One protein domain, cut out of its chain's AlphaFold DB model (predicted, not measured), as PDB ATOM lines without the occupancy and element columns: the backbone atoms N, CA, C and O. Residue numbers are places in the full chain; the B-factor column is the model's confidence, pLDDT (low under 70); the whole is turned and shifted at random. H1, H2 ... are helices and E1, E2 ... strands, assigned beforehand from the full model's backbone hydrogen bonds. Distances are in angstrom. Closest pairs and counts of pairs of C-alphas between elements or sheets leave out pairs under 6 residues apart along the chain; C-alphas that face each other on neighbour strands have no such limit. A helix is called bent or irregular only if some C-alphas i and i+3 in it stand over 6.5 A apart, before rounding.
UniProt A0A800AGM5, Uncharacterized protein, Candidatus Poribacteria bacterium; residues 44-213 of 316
ATOM      1  N   ILE A  44     190.140 242.789 144.227       71.81
ATOM      2  CA  ILE A  44     191.263 243.173 145.088       71.81
ATOM      3  C   ILE A  44     192.474 243.426 144.191       71.81
ATOM      4  O   ILE A  44     192.760 242.635 143.300       71.81
ATOM      5  N   ASP A  45     193.159 244.544 144.416       78.38
ATOM      6  CA  ASP A  45     194.441 244.845 143.780       78.38
ATOM      7  C   ASP A  45     195.547 244.862 144.836       78.38
ATOM      8  O   ASP A  45     195.482 245.626 145.810       78.38
ATOM      9  N   LEU A  46     196.523 243.979 144.654       81.25
ATOM     10  CA  LEU A  46     197.663 243.769 145.537       81.25
ATOM     11  C   LEU A  46     198.917 244.525 145.097       81.25
ATOM     12  O   LEU A  46     199.888 244.521 145.848       81.25
ATOM     13  N   THR A  47     198.895 245.195 143.938       79.06
ATOM     14  CA  THR A  47     200.073 245.825 143.310       79.06
ATOM     15  C   THR A  47     200.882 246.706 144.275       79.06
ATOM     16  O   THR A  47     202.108 246.631 144.283       79.06
ATOM     17  N   ASP A  48     200.204 247.457 145.153       81.62
ATOM     18  CA  ASP A  48     200.822 248.340 146.158       81.62
ATOM     19  C   ASP A  48     200.750 247.797 147.603       81.62
ATOM     20  O   ASP A  48     200.995 248.536 148.565       81.62
ATOM     21  N   LYS A  49     200.349 246.533 147.788       84.50
ATOM     22  CA  LYS A  49     200.037 245.934 149.103       84.50
ATOM     23  C   LYS A  49     200.852 244.691 149.451       84.50
ATOM     24  O   LYS A  49     200.785 244.241 150.594       84.50
ATOM     25  N   LEU A  50     201.546 244.122 148.474       87.44
ATOM     26  CA  LEU A  50     202.487 243.024 148.635       87.44
ATOM     27  C   LEU A  50     203.451 243.067 147.450       87.44
ATOM     28  O   LEU A  50     203.010 243.039 146.305       87.44
ATOM     29  N   ASN A  51     204.752 243.126 147.723       85.12
ATOM     30  CA  ASN A  51     205.787 243.037 146.704       85.12
ATOM     31  C   ASN A  51     206.298 241.587 146.592       85.12
ATOM     32  O   ASN A  51     207.159 241.174 147.376       85.12
ATOM     33  N   PRO A  52     205.807 240.799 145.622       81.56
ATOM     34  CA  PRO A  52     206.197 239.401 145.458       81.56
ATOM     35  C   PRO A  52     207.659 239.223 145.018       81.56
ATOM     36  O   PRO A  52     208.214 238.151 145.234       81.56
ATOM     37  N   ALA A  53     208.304 240.246 144.441       80.88
ATOM     38  CA  ALA A  53     209.660 240.127 143.895       80.88
ATOM     39  C   ALA A  53     210.741 239.897 144.965       80.88
ATOM     40  O   ALA A  53     211.805 239.372 144.653       80.88
ATOM     41  N   ILE A  54     210.473 240.275 146.218       82.12
ATOM     42  CA  ILE A  54     211.427 240.161 147.337       82.12
ATOM     43  C   ILE A  54     211.258 238.826 148.079       82.12
ATOM     44  O   ILE A  54     212.173 238.336 148.743       82.12
ATOM     45  N   LEU A  55     210.099 238.178 147.929       87.50
ATOM     46  CA  LEU A  55     209.773 236.931 148.618       87.50
ATOM     47  C   LEU A  55     210.761 235.775 148.357       87.50
ATOM     48  O   LEU A  55     211.034 235.033 149.305       87.50
ATOM     49  N   PRO A  56     211.344 235.599 147.151       87.06
ATOM     50  CA  PRO A  56     212.371 234.586 146.934       87.06
ATOM     51  C   PRO A  56     213.607 234.789 147.809       87.06
ATOM     52  O   PRO A  56     214.136 233.820 148.349       87.06
ATOM     53  N   ASP A  57     214.065 236.031 147.976       84.56
ATOM     54  CA  ASP A  57     215.246 236.335 148.786       84.56
ATOM     55  C   ASP A  57     214.958 236.156 150.276       84.56
ATOM     56  O   ASP A  57     215.760 235.550 150.984       84.56
ATOM     57  N   LEU A  58     213.758 236.528 150.724       89.31
ATOM     58  CA  LEU A  58     213.280 236.240 152.078       89.31
ATOM     59  C   LEU A  58     213.237 234.740 152.373       89.31
ATOM     60  O   LEU A  58     213.682 234.306 153.435       89.31
ATOM     61  N   LEU A  59     212.741 233.925 151.439       89.44
ATOM     62  CA  LEU A  59     212.748 232.473 151.602       89.44
ATOM     63  C   LEU A  59     214.180 231.922 151.636       89.44
ATOM     64  O   LEU A  59     214.475 231.081 152.484       89.44
ATOM     65  N   LYS A  60     215.096 232.415 150.791       86.75
ATOM     66  CA  LYS A  60     216.521 232.038 150.862       86.75
ATOM     67  C   LYS A  60     217.117 232.389 152.225       86.75
ATOM     68  O   LYS A  60     217.801 231.551 152.804       86.75
ATOM     69  N   GLU A  61     216.862 233.588 152.750       87.69
ATOM     70  CA  GLU A  61     217.320 234.008 154.080       87.69
ATOM     71  C   GLU A  61     216.791 233.088 155.178       87.69
ATOM     72  O   GLU A  61     217.578 232.592 155.983       87.69
ATOM     73  N   VAL A  62     215.484 232.810 155.179       90.62
ATOM     74  CA  VAL A  62     214.852 231.918 156.160       90.62
ATOM     75  C   VAL A  62     215.475 230.532 156.099       90.62
ATOM     76  O   VAL A  62     215.864 230.003 157.138       90.62
ATOM     77  N   LEU A  63     215.627 229.956 154.901       87.38
ATOM     78  CA  LEU A  63     216.257 228.651 154.731       87.38
ATOM     79  C   LEU A  63     217.713 228.672 155.226       87.38
ATOM     80  O   LEU A  63     218.109 227.790 155.986       87.38
ATOM     81  N   LYS A  64     218.507 229.696 154.875       85.06
ATOM     82  CA  LYS A  64     219.879 229.860 155.393       85.06
ATOM     83  C   LYS A  64     219.899 229.918 156.924       85.06
ATOM     84  O   LYS A  64     220.715 229.238 157.537       85.06
ATOM     85  N   GLU A  65     218.996 230.676 157.539       86.88
ATOM     86  CA  GLU A  65     218.939 230.849 158.993       86.88
ATOM     87  C   GLU A  65     218.632 229.537 159.726       86.88
ATOM     88  O   GLU A  65     219.269 229.220 160.729       86.88
ATOM     89  N   ILE A  66     217.681 228.753 159.216       84.25
ATOM     90  CA  ILE A  66     217.281 227.479 159.830       84.25
ATOM     91  C   ILE A  66     218.156 226.305 159.393       84.25
ATOM     92  O   ILE A  66     217.843 225.163 159.731       84.25
ATOM     93  N   THR A  67     219.214 226.559 158.611       79.75
ATOM     94  CA  THR A  67     220.114 225.514 158.118       79.75
ATOM     95  C   THR A  67     220.685 224.755 159.315       79.75
ATOM     96  O   THR A  67     221.465 225.311 160.090       79.75
ATOM     97  N   PRO A  68     220.323 223.480 159.491       71.44
ATOM     98  CA  PRO A  68     220.740 222.730 160.656       71.44
ATOM     99  C   PRO A  68     222.135 222.141 160.436       71.44
ATOM    100  O   PRO A  68     222.518 221.770 159.326       71.44
ATOM    101  N   ASN A  69     222.892 221.974 161.521       69.50
ATOM    102  CA  ASN A  69     224.213 221.331 161.478       69.50
ATOM    103  C   ASN A  69     224.136 219.806 161.243       69.50
ATOM    104  O   ASN A  69     225.159 219.152 161.045       69.50
ATOM    105  N   GLN A  70     222.935 219.225 161.306       66.56
ATOM    106  CA  GLN A  70     222.629 217.808 161.093       66.56
ATOM    107  C   GLN A  70     221.267 217.684 160.401       66.56
ATOM    108  O   GLN A  70     220.490 218.633 160.406       66.56
ATOM    109  N   LYS A  71     220.948 216.521 159.821       68.50
ATOM    110  CA  LYS A  71     219.651 216.308 159.158       68.50
ATOM    111  C   LYS A  71     218.503 216.464 160.180       68.50
ATOM    112  O   LYS A  71     218.417 215.637 161.087       68.50
ATOM    113  N   PRO A  72     217.644 217.491 160.055       69.38
ATOM    114  CA  PRO A  72     216.539 217.731 160.970       69.38
ATOM    115  C   PRO A  72     215.393 216.763 160.658       69.38
ATOM    116  O   PRO A  72     215.350 216.143 159.587       69.38
ATOM    117  N   GLN A  73     214.422 216.673 161.565       72.56
ATOM    118  CA  GLN A  73     213.136 216.091 161.203       72.56
ATOM    119  C   GLN A  73     212.441 217.000 160.186       72.56
ATOM    120  O   GLN A  73     212.435 218.221 160.340       72.56
ATOM    121  N   SER A  74     211.866 216.401 159.138       71.75
ATOM    122  CA  SER A  74     211.186 217.151 158.072       71.75
ATOM    123  C   SER A  74     210.080 218.045 158.638       71.75
ATOM    124  O   SER A  74     209.930 219.180 158.197       71.75
ATOM    125  N   ASP A  75     209.362 217.566 159.655       72.06
ATOM    126  CA  ASP A  75     208.252 218.302 160.257       72.06
ATOM    127  C   ASP A  75     208.734 219.489 161.095       72.06
ATOM    128  O   ASP A  75     208.287 220.611 160.923       72.06
ATOM    129  N   GLU A  76     209.725 219.319 161.957       76.06
ATOM    130  CA  GLU A  76     210.262 220.459 162.715       76.06
ATOM    131  C   GLU A  76     210.876 221.522 161.792       76.06
ATOM    132  O   GLU A  76     210.717 222.723 162.010       76.06
ATOM    133  N   PHE A  77     211.540 221.085 160.722       79.75
ATOM    134  CA  PHE A  77     212.113 221.979 159.727       79.75
ATOM    135  C   PHE A  77     211.034 222.803 159.011       79.75
ATOM    136  O   PHE A  77     211.131 224.026 158.926       79.75
ATOM    137  N   GLN A  78     209.982 222.147 158.523       79.06
ATOM    138  CA  GLN A  78     208.902 222.814 157.797       79.06
ATOM    139  C   GLN A  78     208.087 223.745 158.721       79.06
ATOM    140  O   GLN A  78     207.680 224.821 158.286       79.06
ATOM    141  N   GLN A  79     207.941 223.414 160.013       79.12
ATOM    142  CA  GLN A  79     207.356 224.314 161.018       79.12
ATOM    143  C   GLN A  79     208.147 225.615 161.122       79.12
ATOM    144  O   GLN A  79     207.570 226.703 161.083       79.12
ATOM    145  N   GLN A  80     209.474 225.510 161.197       83.56
ATOM    146  CA  GLN A  80     210.344 226.676 161.279       83.56
ATOM    147  C   GLN A  80     210.292 227.526 160.006       83.56
ATOM    148  O   GLN A  80     210.234 228.750 160.124       83.56
ATOM    149  N   VAL A  81     210.255 226.911 158.813       86.62
ATOM    150  CA  VAL A  81     210.078 227.648 157.545       86.62
ATOM    151  C   VAL A  81     208.777 228.441 157.573       86.62
ATOM    152  O   VAL A  81     208.800 229.653 157.379       86.62
ATOM    153  N   VAL A  82     207.652 227.773 157.841       85.62
ATOM    154  CA  VAL A  82     206.315 228.380 157.818       85.62
ATOM    155  C   VAL A  82     206.227 229.551 158.792       85.62
ATOM    156  O   VAL A  82     205.801 230.641 158.406       85.62
ATOM    157  N   GLN A  83     206.670 229.361 160.035       83.94
ATOM    158  CA  GLN A  83     206.586 230.389 161.073       83.94
ATOM    159  C   GLN A  83     207.494 231.582 160.768       83.94
ATOM    160  O   GLN A  83     207.034 232.726 160.779       83.94
ATOM    161  N   LYS A  84     208.770 231.334 160.447       88.81
ATOM    162  CA  LYS A  84     209.731 232.410 160.173       88.81
ATOM    163  C   LYS A  84     209.386 233.172 158.908       88.81
ATOM    164  O   LYS A  84     209.441 234.396 158.926       88.81
ATOM    165  N   LEU A  85     208.994 232.481 157.839       91.50
ATOM    166  CA  LEU A  85     208.622 233.137 156.592       91.50
ATOM    167  C   LEU A  85     207.360 233.984 156.766       91.50
ATOM    168  O   LEU A  85     207.362 235.142 156.358       91.50
ATOM    169  N   SER A  86     206.326 233.460 157.441       89.56
ATOM    170  CA  SER A  86     205.109 234.232 157.743       89.56
ATOM    171  C   SER A  86     205.456 235.516 158.498       89.56
ATOM    172  O   SER A  86     205.002 236.602 158.137       89.56
ATOM    173  N   GLN A  87     206.315 235.408 159.516       87.50
ATOM    174  CA  GLN A  87     206.749 236.557 160.301       87.50
ATOM    175  C   GLN A  87     207.543 237.564 159.480       87.50
ATOM    176  O   GLN A  87     207.276 238.760 159.551       87.50
ATOM    177  N   ARG A  88     208.507 237.084 158.693       90.56
ATOM    178  CA  ARG A  88     209.398 237.932 157.907       90.56
ATOM    179  C   ARG A  88     208.627 238.724 156.854       90.56
ATOM    180  O   ARG A  88     208.882 239.909 156.714       90.56
ATOM    181  N   ILE A  89     207.631 238.118 156.205       90.38
ATOM    182  CA  ILE A  89     206.732 238.811 155.262       90.38
ATOM    183  C   ILE A  89     206.004 239.978 155.940       90.38
ATOM    184  O   ILE A  89     205.845 241.038 155.341       90.38
ATOM    185  N   MET A  90     205.561 239.794 157.186       87.06
ATOM    186  CA  MET A  90     204.851 240.839 157.926       87.06
ATOM    187  C   MET A  90     205.776 241.908 158.529       87.06
ATOM    188  O   MET A  90     205.333 243.032 158.761       87.06
ATOM    189  N   ASP A  91     207.019 241.552 158.855       86.69
ATOM    190  CA  ASP A  91     207.981 242.434 159.528       86.69
ATOM    191  C   ASP A  91     208.834 243.243 158.553       86.69
ATOM    192  O   ASP A  91     209.284 244.338 158.897       86.69
ATOM    193  N   ASP A  92     209.101 242.693 157.367       83.44
ATOM    194  CA  ASP A  92     210.011 243.295 156.409       83.44
ATOM    195  C   ASP A  92     209.330 244.462 155.670       83.44
ATOM    196  O   ASP A  92     208.342 244.271 154.950       83.44
ATOM    197  N   PRO A  93     209.831 245.699 155.832       82.44
ATOM    198  CA  PRO A  93     209.218 246.866 155.216       82.44
ATOM    199  C   PRO A  93     209.308 246.855 153.685       82.44
ATOM    200  O   PRO A  93     208.480 247.500 153.040       82.44
ATOM    201  N   GLU A  94     210.271 246.145 153.090       81.06
ATOM    202  CA  GLU A  94     210.459 246.098 151.637       81.06
ATOM    203  C   GLU A  94     209.390 245.235 150.953       81.06
ATOM    204  O   GLU A  94     208.965 245.534 149.832       81.06
ATOM    205  N   VAL A  95     208.867 244.231 151.666       82.75
ATOM    206  CA  VAL A  95     207.715 243.419 151.233       82.75
ATOM    207  C   VAL A  95     206.457 244.266 151.091       82.75
ATOM    208  O   VAL A  95     205.561 243.928 150.317       82.75
ATOM    209  N   ASN A  96     206.393 245.390 151.813       83.69
ATOM    210  CA  ASN A  96     205.285 246.333 151.775       83.69
ATOM    211  C   ASN A  96     203.922 245.666 152.063       83.69
ATOM    212  O   ASN A  96     202.913 246.004 151.444       83.69
ATOM    213  N   TYR A  97     203.887 244.720 153.006       88.06
ATOM    214  CA  TYR A  97     202.665 244.009 153.376       88.06
ATOM    215  C   TYR A  97     201.648 244.948 154.050       88.06
ATOM    216  O   TYR A  97     201.900 245.489 155.129       88.06
ATOM    217  N   ARG A  98     200.497 245.170 153.400       87.06
ATOM    218  CA  ARG A  98     199.452 246.117 153.851       87.06
ATOM    219  C   ARG A  98     198.024 245.580 153.720       87.06
ATOM    220  O   ARG A  98     197.100 246.357 153.466       87.06
ATOM    221  N   LEU A  99     197.844 244.265 153.803       87.94
ATOM    222  CA  LEU A  99     196.539 243.646 153.580       87.94
ATOM    223  C   LEU A  99     195.646 243.688 154.814       87.94
ATOM    224  O   LEU A  99     196.111 243.434 155.912       87.94
ATOM    225  N   ASP A 100     194.395 244.064 154.577       88.81
ATOM    226  CA  ASP A 100     193.280 244.219 155.521       88.81
ATOM    227  C   ASP A 100     192.015 243.975 154.686       88.81
ATOM    228  O   ASP A 100     191.383 244.904 154.174       88.81
ATOM    229  N   LEU A 101     191.778 242.705 154.356       86.69
ATOM    230  CA  LEU A 101     190.692 242.243 153.496       86.69
ATOM    231  C   LEU A 101     189.372 242.152 154.262       86.69
ATOM    232  O   LEU A 101     188.310 242.258 153.647       86.69
ATOM    233  N   ASN A 102     189.434 241.946 155.579       85.75
ATOM    234  CA  ASN A 102     188.267 241.926 156.460       85.75
ATOM    235  C   ASN A 102     187.801 243.345 156.878       85.75
ATOM    236  O   ASN A 102     186.713 243.489 157.439       85.75
ATOM    237  N   GLU A 103     188.582 244.385 156.549       86.19
ATOM    238  CA  GLU A 103     188.355 245.798 156.882       86.19
ATOM    239  C   GLU A 103     188.228 246.075 158.395       86.19
ATOM    240  O   GLU A 103     187.589 247.053 158.807       86.19
ATOM    241  N   ASP A 104     188.839 245.243 159.241       83.81
ATOM    242  CA  ASP A 104     188.793 245.384 160.698       83.81
ATOM    243  C   ASP A 104     189.807 246.408 161.245       83.81
ATOM    244  O   ASP A 104     189.741 246.809 162.415       83.81
ATOM    245  N   GLY A 105     190.678 246.914 160.365       83.94
ATOM    246  CA  GLY A 105     191.670 247.943 160.660       83.94
ATOM    247  C   GLY A 105     193.013 247.401 161.145       83.94
ATOM    248  O   GLY A 105     193.923 248.206 161.391       83.94
ATOM    249  N   ASN A 106     193.162 246.079 161.245       86.19
ATOM    250  CA  ASN A 106     194.432 245.394 161.449       86.19
ATOM    251  C   ASN A 106     194.909 244.744 160.152       86.19
ATOM    252  O   ASN A 106     194.168 244.602 159.186       86.19
ATOM    253  N   LEU A 107     196.199 244.430 160.110       87.69
ATOM    254  CA  LEU A 107     196.759 243.659 159.017       87.69
ATOM    255  C   LEU A 107     196.340 242.194 159.155       87.69
ATOM    256  O   LEU A 107     196.611 241.598 160.200       87.69
ATOM    257  N   ASP A 108     195.784 241.619 158.088       88.25
ATOM    258  CA  ASP A 108     195.424 240.202 158.056       88.25
ATOM    259  C   ASP A 108     196.672 239.344 158.343       88.25
ATOM    260  O   ASP A 108     197.781 239.677 157.898       88.25
ATOM    261  N   PRO A 109     196.533 238.200 159.028       88.62
ATOM    262  CA  PRO A 109     197.656 237.319 159.299       88.62
ATOM    263  C   PRO A 109     198.138 236.643 158.011       88.62
ATOM    264  O   PRO A 109     197.345 236.131 157.221       88.62
ATOM    265  N   VAL A 110     199.459 236.580 157.839       89.81
ATOM    266  CA  VAL A 110     200.089 235.822 156.750       89.81
ATOM    267  C   VAL A 110     200.161 234.347 157.125       89.81
ATOM    268  O   VAL A 110     200.673 233.988 158.187       89.81
ATOM    269  N   LEU A 111     199.672 233.495 156.228       88.81
ATOM    270  CA  LEU A 111     199.643 232.043 156.361       88.81
ATOM    271  C   LEU A 111     200.510 231.431 155.261       88.81
ATOM    272  O   LEU A 111     200.134 231.435 154.089       88.81
ATOM    273  N   VAL A 112     201.682 230.913 155.625       88.19
ATOM    274  CA  VAL A 112     202.535 230.155 154.700       88.19
ATOM    275  C   VAL A 112     202.114 228.689 154.724       88.19
ATOM    276  O   VAL A 112     202.255 228.009 155.736       88.19
ATOM    277  N   VAL A 113     201.631 228.184 153.596       83.94
ATOM    278  CA  VAL A 113     201.177 226.802 153.444       83.94
ATOM    279  C   VAL A 113     202.170 226.033 152.579       83.94
ATOM    280  O   VAL A 113     202.290 226.339 151.393       83.94
ATOM    281  N   PRO A 114     202.882 225.031 153.122       78.44
ATOM    282  CA  PRO A 114     203.710 224.166 152.300       78.44
ATOM    283  C   PRO A 114     202.804 223.323 151.393       78.44
ATOM    284  O   PRO A 114     201.915 222.612 151.861       78.44
ATOM    285  N   GLU A 115     203.034 223.399 150.089       71.88
ATOM    286  CA  GLU A 115     202.352 222.618 149.063       71.88
ATOM    287  C   GLU A 115     203.366 221.775 148.302       71.88
ATOM    288  O   GLU A 115     204.463 222.242 148.021       71.88
ATOM    289  N   SER A 116     203.016 220.548 147.913       57.22
ATOM    290  CA  SER A 116     203.949 219.671 147.204       57.22
ATOM    291  C   SER A 116     203.608 219.454 145.737       57.22
ATOM    292  O   SER A 116     202.456 219.227 145.362       57.22
ATOM    293  N   ILE A 117     204.655 219.456 144.904       55.16
ATOM    294  CA  ILE A 117     204.617 218.955 143.530       55.16
ATOM    295  C   ILE A 117     205.650 217.843 143.424       55.16
ATOM    296  O   ILE A 117     206.834 218.036 143.690       55.16
ATOM    297  N   LYS A 118     205.170 216.643 143.088       56.34
ATOM    298  CA  LYS A 118     205.917 215.381 143.173       56.34
ATOM    299  C   LYS A 118     207.278 215.440 142.477       56.34
ATOM    300  O   LYS A 118     207.344 215.274 141.268       56.34
ATOM    301  N   GLY A 119     208.348 215.572 143.265       56.53
ATOM    302  CA  GLY A 119     209.735 215.409 142.819       56.53
ATOM    303  C   GLY A 119     210.262 216.518 141.905       56.53
ATOM    304  O   GLY A 119     211.367 216.382 141.395       56.53
ATOM    305  N   GLU A 120     209.496 217.590 141.697       63.06
ATOM    306  CA  GLU A 120     209.845 218.663 140.756       63.06
ATOM    307  C   GLU A 120     210.111 219.990 141.479       63.06
ATOM    308  O   GLU A 120     211.073 220.690 141.163       63.06
ATOM    309  N   ALA A 121     209.294 220.333 142.481       71.62
ATOM    310  CA  ALA A 121     209.403 221.597 143.200       71.62
ATOM    311  C   ALA A 121     208.856 221.486 144.622       71.62
ATOM    312  O   ALA A 121     207.811 220.865 144.843       71.62
ATOM    313  N   ALA A 122     209.518 222.163 145.561       78.12
ATOM    314  CA  ALA A 122     208.933 222.461 146.855       78.12
ATOM    315  C   ALA A 122     208.192 223.802 146.814       78.12
ATOM    316  O   ALA A 122     208.820 224.815 146.526       78.12
ATOM    317  N   VAL A 123     206.880 223.830 147.066       79.06
ATOM    318  CA  VAL A 123     206.049 225.032 146.937       79.06
ATOM    319  C   VAL A 123     205.591 225.528 148.308       79.06
ATOM    320  O   VAL A 123     205.306 224.747 149.209       79.06
ATOM    321  N   TYR A 124     205.509 226.843 148.470       85.19
ATOM    322  CA  TYR A 124     204.958 227.512 149.641       85.19
ATOM    323  C   TYR A 124     203.922 228.535 149.181       85.19
ATOM    324  O   TYR A 124     204.271 229.572 148.623       85.19
ATOM    325  N   SER A 125     202.645 228.241 149.392       85.56
ATOM    326  CA  SER A 125     201.543 229.154 149.094       85.56
ATOM    327  C   SER A 125     201.423 230.194 150.211       85.56
ATOM    328  O   SER A 125     201.344 229.849 151.388       85.56
ATOM    329  N   ILE A 126     201.431 231.473 149.852       89.69
ATOM    330  CA  ILE A 126     201.246 232.597 150.770       89.69
ATOM    331  C   ILE A 126     199.774 232.978 150.750       89.69
ATOM    332  O   ILE A 126     199.240 233.360 149.704       89.69
ATOM    333  N   ARG A 127     199.119 232.883 151.904       88.88
ATOM    334  CA  ARG A 127     197.674 233.058 152.033       88.88
ATOM    335  C   ARG A 127     197.297 234.007 153.154       88.88
ATOM    336  O   ARG A 127     198.097 234.287 154.042       88.88
ATOM    337  N   VAL A 128     196.048 234.445 153.117       89.31
ATOM    338  CA  VAL A 128     195.362 235.165 154.199       89.31
ATOM    339  C   VAL A 128     193.992 234.531 154.446       89.31
ATOM    340  O   VAL A 128     193.458 233.879 153.540       89.31
ATOM    341  N   PRO A 129     193.401 234.680 155.644       88.06
ATOM    342  CA  PRO A 129     192.036 234.230 155.897       88.06
ATOM    343  C   PRO A 129     191.046 234.815 154.880       88.06
ATOM    344  O   PRO A 129     191.134 235.980 154.503       88.06
ATOM    345  N   ASP A 130     190.085 234.004 154.436       87.81
ATOM    346  CA  ASP A 130     189.022 234.474 153.544       87.81
ATOM    347  C   ASP A 130     188.025 235.361 154.323       87.81
ATOM    348  O   ASP A 130     187.345 234.845 155.222       87.81
ATOM    349  N   PRO A 131     187.866 236.657 153.984       86.19
ATOM    350  CA  PRO A 131     186.957 237.562 154.687       86.19
ATOM    351  C   PRO A 131     185.478 237.172 154.547       86.19
ATOM    352  O   PRO A 131     184.652 237.583 155.363       86.19
ATOM    353  N   GLN A 132     185.109 236.353 153.549       86.69
ATOM    354  CA  GLN A 132     183.742 235.828 153.426       86.69
ATOM    355  C   GLN A 132     183.417 234.802 154.518       86.69
ATOM    356  O   GLN A 132     182.250 234.621 154.869       86.69
ATOM    357  N   LYS A 133     184.442 234.138 155.058       86.62
ATOM    358  CA  LYS A 133     184.322 233.137 156.125       86.62
ATOM    359  C   LYS A 133     184.687 233.714 157.489       86.62
ATOM    360  O   LYS A 133     184.049 233.379 158.487       86.62
ATOM    361  N   TYR A 134     185.676 234.601 157.520       84.69
ATOM    362  CA  TYR A 134     186.231 235.208 158.722       84.69
ATOM    363  C   TYR A 134     186.104 236.731 158.631       84.69
ATOM    364  O   TYR A 134     186.989 237.420 158.143       84.69
ATOM    365  N   SER A 135     184.985 237.267 159.121       83.62
ATOM    366  CA  SER A 135     184.708 238.718 159.125       83.62
ATOM    367  C   SER A 135     185.558 239.521 160.114       83.62
ATOM    368  O   SER A 135     185.485 240.746 160.148       83.62
ATOM    369  N   LYS A 136     186.314 238.823 160.958       84.50
ATOM    370  CA  LYS A 136     187.355 239.346 161.833       84.50
ATOM    371  C   LYS A 136     188.463 238.327 161.871       84.50
ATOM    372  O   LYS A 136     188.211 237.130 161.688       84.50
ATOM    373  N   ASP A 137     189.636 238.798 162.236       83.00
ATOM    374  CA  ASP A 137     190.764 237.917 162.403       83.00
ATOM    375  C   ASP A 137     190.512 236.788 163.415       83.00
ATOM    376  O   ASP A 137     190.042 237.049 164.539       83.00
ATOM    377  N   PRO A 138     190.803 235.526 163.030       82.19
ATOM    378  CA  PRO A 138     190.620 234.388 163.913       82.19
ATOM    379  C   PRO A 138     191.471 234.505 165.186       82.19
ATOM    380  O   PRO A 138     192.628 234.922 165.125       82.19
ATOM    381  N   PRO A 139     190.948 234.116 166.363       79.50
ATOM    382  CA  PRO A 139     191.730 234.125 167.594       79.50
ATOM    383  C   PRO A 139     192.840 233.064 167.573       79.50
ATOM    384  O   PRO A 139     192.732 232.049 166.887       79.50
ATOM    385  N   ASN A 140     193.871 233.243 168.406       76.69
ATOM    386  CA  ASN A 140     195.051 232.365 168.456       76.69
ATOM    387  C   ASN A 140     194.734 230.873 168.672       76.69
ATOM    388  O   ASN A 140     195.492 230.030 168.214       76.69
ATOM    389  N   ASN A 141     193.632 230.537 169.348       78.44
ATOM    390  CA  ASN A 141     193.209 229.156 169.613       78.44
ATOM    391  C   ASN A 141     192.341 228.541 168.498       78.44
ATOM    392  O   ASN A 141     191.744 227.484 168.709       78.44
ATOM    393  N   SER A 142     192.223 229.209 167.352       83.12
ATOM    394  CA  SER A 142     191.490 228.697 166.195       83.12
ATOM    395  C   SER A 142     192.221 227.539 165.523       83.12
ATOM    396  O   SER A 142     193.426 227.347 165.697       83.12
ATOM    397  N   ASP A 143     191.495 226.799 164.687       83.00
ATOM    398  CA  ASP A 143     192.090 225.838 163.761       83.00
ATOM    399  C   ASP A 143     192.746 226.582 162.587       83.00
ATOM    400  O   ASP A 143     192.205 226.668 161.482       83.00
ATOM    401  N   TRP A 144     193.914 227.171 162.858       81.62
ATOM    402  CA  TRP A 144     194.741 227.886 161.878       81.62
ATOM    403  C   TRP A 144     195.090 227.043 160.671       81.62
ATOM    404  O   TRP A 144     195.285 227.554 159.571       81.62
ATOM    405  N   GLY A 145     195.105 225.736 160.883       78.12
ATOM    406  CA  GLY A 145     195.313 224.810 159.821       78.12
ATOM    407  C   GLY A 145     194.220 224.849 158.765       78.12
ATOM    408  O   GLY A 145     194.488 225.095 157.588       78.12
ATOM    409  N   LYS A 146     192.979 224.654 159.206       80.81
ATOM    410  CA  LYS A 146     191.804 224.755 158.341       80.81
ATOM    411  C   LYS A 146     191.642 226.157 157.750       80.81
ATOM    412  O   LYS A 146     191.299 226.291 156.580       80.81
ATOM    413  N   ILE A 147     191.930 227.199 158.533       83.94
ATOM    414  CA  ILE A 147     191.907 228.592 158.057       83.94
ATOM    415  C   ILE A 147     192.877 228.782 156.883       83.94
ATOM    416  O   ILE A 147     192.516 229.409 155.893       83.94
ATOM    417  N   ALA A 148     194.089 228.230 156.971       82.25
ATOM    418  CA  ALA A 148     195.089 228.343 155.916       82.25
ATOM    419  C   ALA A 148     194.744 227.512 154.671       82.25
ATOM    420  O   ALA A 148     194.969 227.953 153.542       82.25
ATOM    421  N   GLU A 149     194.161 226.325 154.852       78.00
ATOM    422  CA  GLU A 149     193.648 225.513 153.744       78.00
ATOM    423  C   GLU A 149     192.570 226.262 152.949       78.00
ATOM    424  O   GLU A 149     192.587 226.269 151.719       78.00
ATOM    425  N   GLU A 150     191.668 226.929 153.663       81.69
ATOM    426  CA  GLU A 150     190.530 227.654 153.110       81.69
ATOM    427  C   GLU A 150     190.826 229.115 152.733       81.69
ATOM    428  O   GLU A 150     189.928 229.803 152.239       81.69
ATOM    429  N   GLY A 151     192.045 229.586 152.993       82.00
ATOM    430  CA  GLY A 151     192.464 230.967 152.796       82.00
ATOM    431  C   GLY A 151     192.610 231.367 151.329       82.00
ATOM    432  O   GLY A 151     192.740 230.538 150.426       82.00
ATOM    433  N   ILE A 152     192.628 232.677 151.100       85.69
ATOM    434  CA  ILE A 152     192.885 233.267 149.787       85.69
ATOM    435  C   ILE A 152     194.387 233.238 149.519       85.69
ATOM    436  O   ILE A 152     195.170 233.776 150.298       85.69
ATOM    437  N   GLU A 153     194.783 232.646 148.397       86.25
ATOM    438  CA  GLU A 153     196.167 232.616 147.931       86.25
ATOM    439  C   GLU A 153     196.543 233.935 147.265       86.25
ATOM    440  O   GLU A 153     195.911 234.367 146.304       86.25
ATOM    441  N   LEU A 154     197.602 234.561 147.768       86.12
ATOM    442  CA  LEU A 154     198.136 235.824 147.269       86.12
ATOM    443  C   LEU A 154     199.232 235.588 146.223       86.12
ATOM    444  O   LEU A 154     199.276 236.244 145.180       86.12
ATOM    445  N   CYS A 155     200.134 234.657 146.521       83.69
ATOM    446  CA  CYS A 155     201.238 234.233 145.665       83.69
ATOM    447  C   CYS A 155     201.771 232.873 146.140       83.69
ATOM    448  O   CYS A 155     201.427 232.415 147.227       83.69
ATOM    449  N   ALA A 156     202.618 232.239 145.340       83.00
ATOM    450  CA  ALA A 156     203.295 230.995 145.671       83.00
ATOM    451  C   ALA A 156     204.803 231.157 145.483       83.00
ATOM    452  O   ALA A 156     205.245 231.804 144.538       83.00
ATOM    453  N   LEU A 157     205.591 230.552 146.364       83.50
ATOM    454  CA  LEU A 157     207.039 230.439 146.232       83.50
ATOM    455  C   LEU A 157     207.393 229.019 145.834       83.50
ATOM    456  O   LEU A 157     206.796 228.083 146.352       83.50
ATOM    457  N   SER A 158     208.377 228.842 144.963       80.62
ATOM    458  CA  SER A 158     208.864 227.521 144.576       80.62
ATOM    459  C   SER A 158     210.366 227.422 144.761       80.62
ATOM    460  O   SER A 158     211.104 228.276 144.280       80.62
ATOM    461  N   VAL A 159     210.814 226.347 145.398       81.50
ATOM    462  CA  VAL A 159     212.200 225.893 145.397       81.50
ATOM    463  C   VAL A 159     212.296 224.753 144.394       81.50
ATOM    464  O   VAL A 159     211.580 223.761 144.512       81.50
ATOM    465  N   THR A 160     213.168 224.882 143.404       78.44
ATOM    466  CA  THR A 160     213.419 223.847 142.394       78.44
ATOM    467  C   THR A 160     214.849 223.350 142.496       78.44
ATOM    468  O   THR A 160     215.751 224.086 142.902       78.44
ATOM    469  N   LEU A 161     215.040 222.077 142.157       76.44
ATOM    470  CA  LEU A 161     216.326 221.399 142.196       76.44
ATOM    471  C   LEU A 161     216.822 221.162 140.771       76.44
ATOM    472  O   LEU A 161     216.164 220.468 139.999       76.44
ATOM    473  N   ASP A 162     218.007 221.672 140.447       75.12
ATOM    474  CA  ASP A 162     218.741 221.239 139.263       75.12
ATOM    475  C   ASP A 162     219.792 220.204 139.674       75.12
ATOM    476  O   ASP A 162     220.873 220.528 140.175       75.12
ATOM    477  N   GLU A 163     219.467 218.931 139.451       72.19
ATOM    478  CA  GLU A 163     220.355 217.807 139.751       72.19
ATOM    479  C   GLU A 163     221.646 217.820 138.917       72.19
ATOM    480  O   GLU A 163     222.657 217.269 139.356       72.19
ATOM    481  N   THR A 164     221.636 218.451 137.735       72.38
ATOM    482  CA  THR A 164     222.786 218.483 136.815       72.38
ATOM    483  C   THR A 164     223.856 219.428 137.330       72.38
ATOM    484  O   THR A 164     225.041 219.097 137.333       72.38
ATOM    485  N   THR A 165     223.437 220.613 137.771       71.75
ATOM    486  CA  THR A 165     224.343 221.642 138.290       71.75
ATOM    487  C   THR A 165     224.510 221.569 139.805       71.75
ATOM    488  O   THR A 165     225.368 222.260 140.346       71.75
ATOM    489  N   GLN A 166     223.737 220.714 140.485       74.94
ATOM    490  CA  GLN A 166     223.657 220.643 141.946       74.94
ATOM    491  C   GLN A 166     223.321 222.002 142.564       74.94
ATOM    492  O   GLN A 166     223.881 222.408 143.583       74.94
ATOM    493  N   THR A 167     222.406 222.719 141.918       75.06
ATOM    494  CA  THR A 167     221.958 224.032 142.370       75.06
ATOM    495  C   THR A 167     220.477 224.000 142.703       75.06
ATOM    496  O   THR A 167     219.735 223.106 142.295       75.06
ATOM    497  N   MET A 168     220.052 224.972 143.503       77.31
ATOM    498  CA  MET A 168     218.642 225.220 143.758       77.31
ATOM    499  C   MET A 168     218.299 226.621 143.287       77.31
ATOM    500  O   MET A 168     219.095 227.542 143.473       77.31
ATOM    501  N   ALA A 169     217.104 226.777 142.734       78.19
ATOM    502  CA  ALA A 169     216.527 228.073 142.409       78.19
ATOM    503  C   ALA A 169     215.296 228.311 143.284       78.19
ATOM    504  O   ALA A 169     214.563 227.374 143.602       78.19
ATOM    505  N   VAL A 170     215.095 229.564 143.685       79.81
ATOM    506  CA  VAL A 170     213.914 230.001 144.433       79.81
ATOM    507  C   VAL A 170     213.222 231.073 143.615       79.81
ATOM    508  O   VAL A 170     213.886 232.007 143.170       79.81
ATOM    509  N   ASP A 171     211.915 230.934 143.438       77.88
ATOM    510  CA  ASP A 171     211.100 231.837 142.629       77.88
ATOM    511  C   ASP A 171     209.748 232.131 143.294       77.88
ATOM    512  O   ASP A 171     209.333 231.393 144.189       77.88
ATOM    513  N   ALA A 172     209.076 233.197 142.858       80.38
ATOM    514  CA  ALA A 172     207.750 233.623 143.285       80.38
ATOM    515  C   ALA A 172     206.803 233.780 142.087       80.38
ATOM    516  O   ALA A 172     207.142 234.372 141.066       80.38
ATOM    517  N   ALA A 173     205.566 233.321 142.249       75.94
ATOM    518  CA  ALA A 173     204.492 233.463 141.280       75.94
ATOM    519  C   ALA A 173     203.271 234.131 141.922       75.94
ATOM    520  O   ALA A 173     202.768 233.691 142.952       75.94
ATOM    521  N   THR A 174     202.771 235.201 141.311       77.44
ATOM    522  CA  THR A 174     201.599 235.951 141.792       77.44
ATOM    523  C   THR A 174     200.280 235.292 141.406       77.44
ATOM    524  O   THR A 174     200.170 234.746 140.307       77.44
ATOM    525  N   ASN A 175     199.241 235.446 142.234       76.75
ATOM    526  CA  ASN A 175     197.875 235.110 141.832       76.75
ATOM    527  C   ASN A 175     197.364 236.108 140.774       76.75
ATOM    528  O   ASN A 175     197.145 237.280 141.066       76.75
ATOM    529  N   GLU A 176     197.140 235.638 139.545       71.44
ATOM    530  CA  GLU A 176     196.745 236.473 138.400       71.44
ATOM    531  C   GLU A 176     195.438 237.261 138.596       71.44
ATOM    532  O   GLU A 176     195.256 238.303 137.968       71.44
ATOM    533  N   TYR A 177     194.544 236.811 139.480       72.88
ATOM    534  CA  TYR A 177     193.271 237.486 139.750       72.88
ATOM    535  C   TYR A 177     193.409 238.695 140.686       72.88
ATOM    536  O   TYR A 177     192.471 239.482 140.802       72.88
ATOM    537  N   LEU A 178     194.557 238.841 141.358       76.06
ATOM    538  CA  LEU A 178     194.753 239.794 142.451       76.06
ATOM    539  C   LEU A 178     195.700 240.959 142.120       76.06
ATOM    540  O   LEU A 178     195.863 241.856 142.943       76.06
ATOM    541  N   TYR A 179     196.309 240.984 140.934       73.00
ATOM    542  CA  TYR A 179     197.224 242.051 140.504       73.00
ATOM    543  C   TYR A 179     196.709 242.677 139.199       73.00
ATOM    544  O   TYR A 179     196.614 241.994 138.179       73.00
ATOM    545  N   GLN A 180     196.331 243.966 139.224       60.59
ATOM    546  CA  GLN A 180     195.680 244.638 138.080       60.59
ATOM    547  C   GLN A 180     196.657 245.116 136.994       60.59
ATOM    548  O   GLN A 180     196.264 245.218 135.829       60.59
ATOM    549  N   GLU A 181     197.917 245.389 137.338       52.41
ATOM    550  CA  GLU A 181     198.909 245.907 136.396       52.41
ATOM    551  C   GLU A 181     199.955 244.849 136.035       52.41
ATOM    552  O   GLU A 181     200.842 244.525 136.812       52.41
ATOM    553  N   SER A 182     199.828 244.340 134.805       44.97
ATOM    554  CA  SER A 182     200.765 243.488 134.067       44.97
ATOM    555  C   SER A 182     201.355 242.292 134.839       44.97
ATOM    556  O   SER A 182     202.265 242.459 135.653       44.97
ATOM    557  N   PRO A 183     201.033 241.049 134.428       45.94
ATOM    558  CA  PRO A 183     201.770 239.857 134.846       45.94
ATOM    559  C   PRO A 183     203.292 239.996 134.694       45.94
ATOM    560  O   PRO A 183     204.022 239.255 135.323       45.94
ATOM    561  N   ARG A 184     203.796 240.933 133.873       41.59
ATOM    562  CA  ARG A 184     205.227 241.169 133.620       41.59
ATOM    563  C   ARG A 184     205.955 242.053 134.639       41.59
ATOM    564  O   ARG A 184     207.173 242.103 134.567       41.59
ATOM    565  N   HIS A 185     205.270 242.760 135.543       37.88
ATOM    566  CA  HIS A 185     205.977 243.557 136.564       37.88
ATOM    567  C   HIS A 185     206.558 242.698 137.689       37.88
ATOM    568  O   HIS A 185     207.563 243.074 138.282       37.88
ATOM    569  N   TYR A 186     205.962 241.525 137.912       43.09
ATOM    570  CA  TYR A 186     206.367 240.584 138.953       43.09
ATOM    571  C   TYR A 186     206.537 239.145 138.460       43.09
ATOM    572  O   TYR A 186     206.972 238.299 139.237       43.09
ATOM    573  N   ARG A 187     206.250 238.841 137.180       37.81
ATOM    574  CA  ARG A 187     206.809 237.642 136.549       37.81
ATOM    575  C   ARG A 187     208.320 237.807 136.547       37.81
ATOM    576  O   ARG A 187     208.888 238.424 135.648       37.81
ATOM    577  N   SER A 188     208.958 237.150 137.500       35.44
ATOM    578  CA  SER A 188     210.037 236.262 137.112       35.44
ATOM    579  C   SER A 188     209.493 235.385 135.976       35.44
ATOM    580  O   SER A 188     208.687 234.474 136.173       35.44
ATOM    581  N   GLU A 189     209.766 235.771 134.730       32.03
ATOM    582  CA  GLU A 189     209.607 234.848 133.619       32.03
ATOM    583  C   GLU A 189     210.562 233.696 133.906       32.03
ATOM    584  O   GLU A 189     211.773 233.900 133.915       32.03
ATOM    585  N   TYR A 190     209.975 232.525 134.179       42.78
ATOM    586  CA  TYR A 190     210.588 231.204 134.294       42.78
ATOM    587  C   TYR A 190     211.834 231.067 133.408       42.78
ATOM    588  O   TYR A 190     211.790 230.617 132.261       42.78
ATOM    589  N   ALA A 191     212.965 231.454 133.969       31.86
ATOM    590  CA  ALA A 191     214.283 231.192 133.452       31.86
ATOM    591  C   ALA A 191     215.128 230.910 134.682       31.86
ATOM    592  O   ALA A 191     215.472 231.806 135.447       31.86
ATOM    593  N   SER A 192     215.463 229.636 134.849       37.59
ATOM    594  CA  SER A 192     216.391 229.034 135.811       37.59
ATOM    595  C   SER A 192     217.827 229.591 135.739       37.59
ATOM    596  O   SER A 192     218.794 228.932 136.111       37.59
ATOM    597  N   TYR A 193     217.991 230.822 135.267       35.62
ATOM    598  CA  TYR A 193     219.249 231.501 135.041       35.62
ATOM    599  C   TYR A 193     219.412 232.639 136.034       35.62
ATOM    600  O   TYR A 193     219.477 233.798 135.631       35.62
ATOM    601  N   GLN A 194     219.504 232.313 137.324       40.34
ATOM    602  CA  GLN A 194     220.318 233.096 138.250       40.34
ATOM    603  C   GLN A 194     220.557 232.353 139.570       40.34
ATOM    604  O   GLN A 194     219.747 232.356 140.487       40.34
ATOM    605  N   HIS A 195     221.761 231.779 139.618       46.88
ATOM    606  CA  HIS A 195     222.606 231.562 140.788       46.88
ATOM    607  C   HIS A 195     222.163 230.528 141.830       46.88
ATOM    608  O   HIS A 195     221.178 230.682 142.545       46.88
ATOM    609  N   SER A 196     223.031 229.522 142.000       56.72
ATOM    610  CA  SER A 196     223.129 228.754 143.240       56.72
ATOM    611  C   SER A 196     223.144 229.708 144.433       56.72
ATOM    612  O   SER A 196     224.102 230.459 144.609       56.72
ATOM    613  N   TRP A 197     222.095 229.688 145.253       66.25
ATOM    614  CA  TRP A 197     222.064 230.446 146.509       66.25
ATOM    615  C   TRP A 197     222.682 229.664 147.677       66.25
ATOM    616  O   TRP A 197     222.896 230.223 148.756       66.25
ATOM    617  N   LEU A 198     222.973 228.377 147.460       69.19
ATOM    618  CA  LEU A 198     223.629 227.503 148.421       69.19
ATOM    619  C   LEU A 198     225.133 227.488 148.171       69.19
ATOM    620  O   LEU A 198     225.604 227.059 147.121       69.19
ATOM    621  N   GLU A 199     225.880 227.969 149.160       63.12
ATOM    622  CA  GLU A 199     227.334 228.132 149.067       63.12
ATOM    623  C   GLU A 199     228.099 226.847 149.423       63.12
ATOM    624  O   GLU A 199     229.253 226.691 149.037       63.12
ATOM    625  N   THR A 200     227.471 225.902 150.137       70.44
ATOM    626  CA  THR A 200     228.122 224.655 150.577       70.44
ATOM    627  C   THR A 200     227.377 223.419 150.080       70.44
ATOM    628  O   THR A 200     226.165 223.292 150.251       70.44
ATOM    629  N   TYR A 201     228.128 222.449 149.549       71.94
ATOM    630  CA  TYR A 201     227.614 221.147 149.107       71.94
ATOM    631  C   TYR A 201     226.843 220.391 150.211       71.94
ATOM    632  O   TYR A 201     225.826 219.759 149.945       71.94
ATOM    633  N   PHE A 202     227.284 220.497 151.469       71.88
ATOM    634  CA  PHE A 202     226.587 219.914 152.621       71.88
ATOM    635  C   PHE A 202     225.182 220.503 152.806       71.88
ATOM    636  O   PHE A 202     224.209 219.764 152.943       71.88
ATOM    637  N   THR A 203     225.063 221.828 152.733       75.50
ATOM    638  CA  THR A 203     223.785 222.537 152.809       75.50
ATOM    639  C   THR A 203     222.863 222.150 151.652       75.50
ATOM    640  O   THR A 203     221.680 221.889 151.867       75.50
ATOM    641  N   TYR A 204     223.414 222.016 150.442       77.62
ATOM    642  CA  TYR A 204     222.695 221.470 149.290       77.62
ATOM    643  C   TYR A 204     222.149 220.064 149.557       77.62
ATOM    644  O   TYR A 204     220.960 219.829 149.354       77.62
ATOM    645  N   MET A 205     222.969 219.139 150.066       77.00
ATOM    646  CA  MET A 205     222.518 217.779 150.377       77.00
ATOM    647  C   MET A 205     221.415 217.754 151.438       77.00
ATOM    648  O   MET A 205     220.457 216.997 151.293       77.00
ATOM    649  N   ILE A 206     221.531 218.584 152.478       77.06
ATOM    650  CA  ILE A 206     220.513 218.710 153.524       77.06
ATOM    651  C   ILE A 206     219.184 219.163 152.919       77.06
ATOM    652  O   ILE A 206     218.184 218.461 153.068       77.06
ATOM    653  N   PHE A 207     219.159 220.286 152.197       79.81
ATOM    654  CA  PHE A 207     217.910 220.791 151.622       79.81
ATOM    655  C   PHE A 207     217.348 219.870 150.549       79.81
ATOM    656  O   PHE A 207     216.137 219.676 150.500       79.81
ATOM    657  N   ARG A 208     218.205 219.239 149.740       79.44
ATOM    658  CA  ARG A 208     217.782 218.247 148.751       79.44
ATOM    659  C   ARG A 208     217.032 217.112 149.437       79.44
ATOM    660  O   ARG A 208     215.926 216.771 149.040       79.44
ATOM    661  N   ASP A 209     217.618 216.545 150.485       76.50
ATOM    662  CA  ASP A 209     217.050 215.391 151.171       76.50
ATOM    663  C   ASP A 209     215.802 215.729 151.995       76.50
ATOM    664  O   ASP A 209     214.963 214.849 152.195       76.50
ATOM    665  N   ILE A 210     215.683 216.961 152.498       76.50
ATOM    666  CA  ILE A 210     214.508 217.417 153.256       76.50
ATOM    667  C   ILE A 210     213.361 217.784 152.312       76.50
ATOM    668  O   ILE A 210     212.247 217.303 152.492       76.50
ATOM    669  N   LEU A 211     213.624 218.632 151.314       77.44
ATOM    670  CA  LEU A 211     212.598 219.191 150.428       77.44
ATOM    671  C   LEU A 211     212.203 218.222 149.303       77.44
ATOM    672  O   LEU A 211     211.056 218.211 148.866       77.44
ATOM    673  N   PHE A 212     213.141 217.387 148.842       75.12
ATOM    674  CA  PHE A 212     212.964 216.508 147.678       75.12
ATOM    675  C   PHE A 212     213.204 215.022 147.991       75.12
ATOM    676  O   PHE A 212     213.208 214.189 147.085       75.12
ATOM    677  N   GLY A 213     213.395 214.656 149.263       64.81
ATOM    678  CA  GLY A 213     213.654 213.276 149.667       64.81
ATOM    679  C   GLY A 213     212.521 212.303 149.287       64.81
ATOM    680  O   GLY A 213     211.345 212.664 149.344       64.81
TER     681      GLY A 213
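Overview. This is residues 44 to 213 of the 316 residues of an uncharacterized protein of Candidatus Poribacteria bacterium (UniProt A0A800AGM5). A strongly twisted sheet of four strands has helices H1, H2 and H5 over one face and the short H3 on the opposite face, with the small H4 near edge strand E4. The printed part has 170 residues, with five named helices and four named strands in the order H1 H2 E1 E2 H3 E3 E4 H4 H5. The sheet, E1 - E2 - E3 - E4, is antiparallel; the class is mixed. The whole is compact, with a radius of gyration of the C-alphas of 16.3 A and spans of 47 by 39 by 29 A.

Along the chain. Find C-alpha 52 at (206.197, 239.401, 145.458); H1, residues 52 to 65, runs 20.5 A from there and is only just irregular, C-alphas 53 and 56 being 6.9 A apart. H2 is residues 74 to 91, 25.5 A; E1 is 111 to 117, E2 121 to 128, H3 144 to 149. E3, 152 to 162, runs 30.4 A; E4 is 167 to 174, H4 183 to 186. H5, 201 to 211, ends at (212.598, 219.191, 150.428).

Arrangement. Look for N 113 and O 125, 2.8 A, in hairpin E1 and E2; N 124 and O 157, 2.8 A, between E2 and E3; N 158 and O 171, 2.8 A, in hairpin E3 and E4. H1's height over the sheet is 8.9 A, H2's 7.2 A, H5's 10.0 A. H2 touches H1 with residues 81 to 89 alone, C-alphas 62 and 85 closest at 6.4 A. H3 is over E1. H4 only grazes the sheet. Every O i to N i+4 pair is within hydrogen-bond range in H2, H3 and H5, 8 of 10 in H1; H4 is too short for one.

Size, cuts and confidence. C-alphas 104 and 164 are farthest apart, 49.5 A. The printed part has no cut. Links H2 to E1, E2 to H3 and H4 to H5 are long. Residues 69 to 72, 116 to 120, 180 to 199 and 213 have pLDDT under 70.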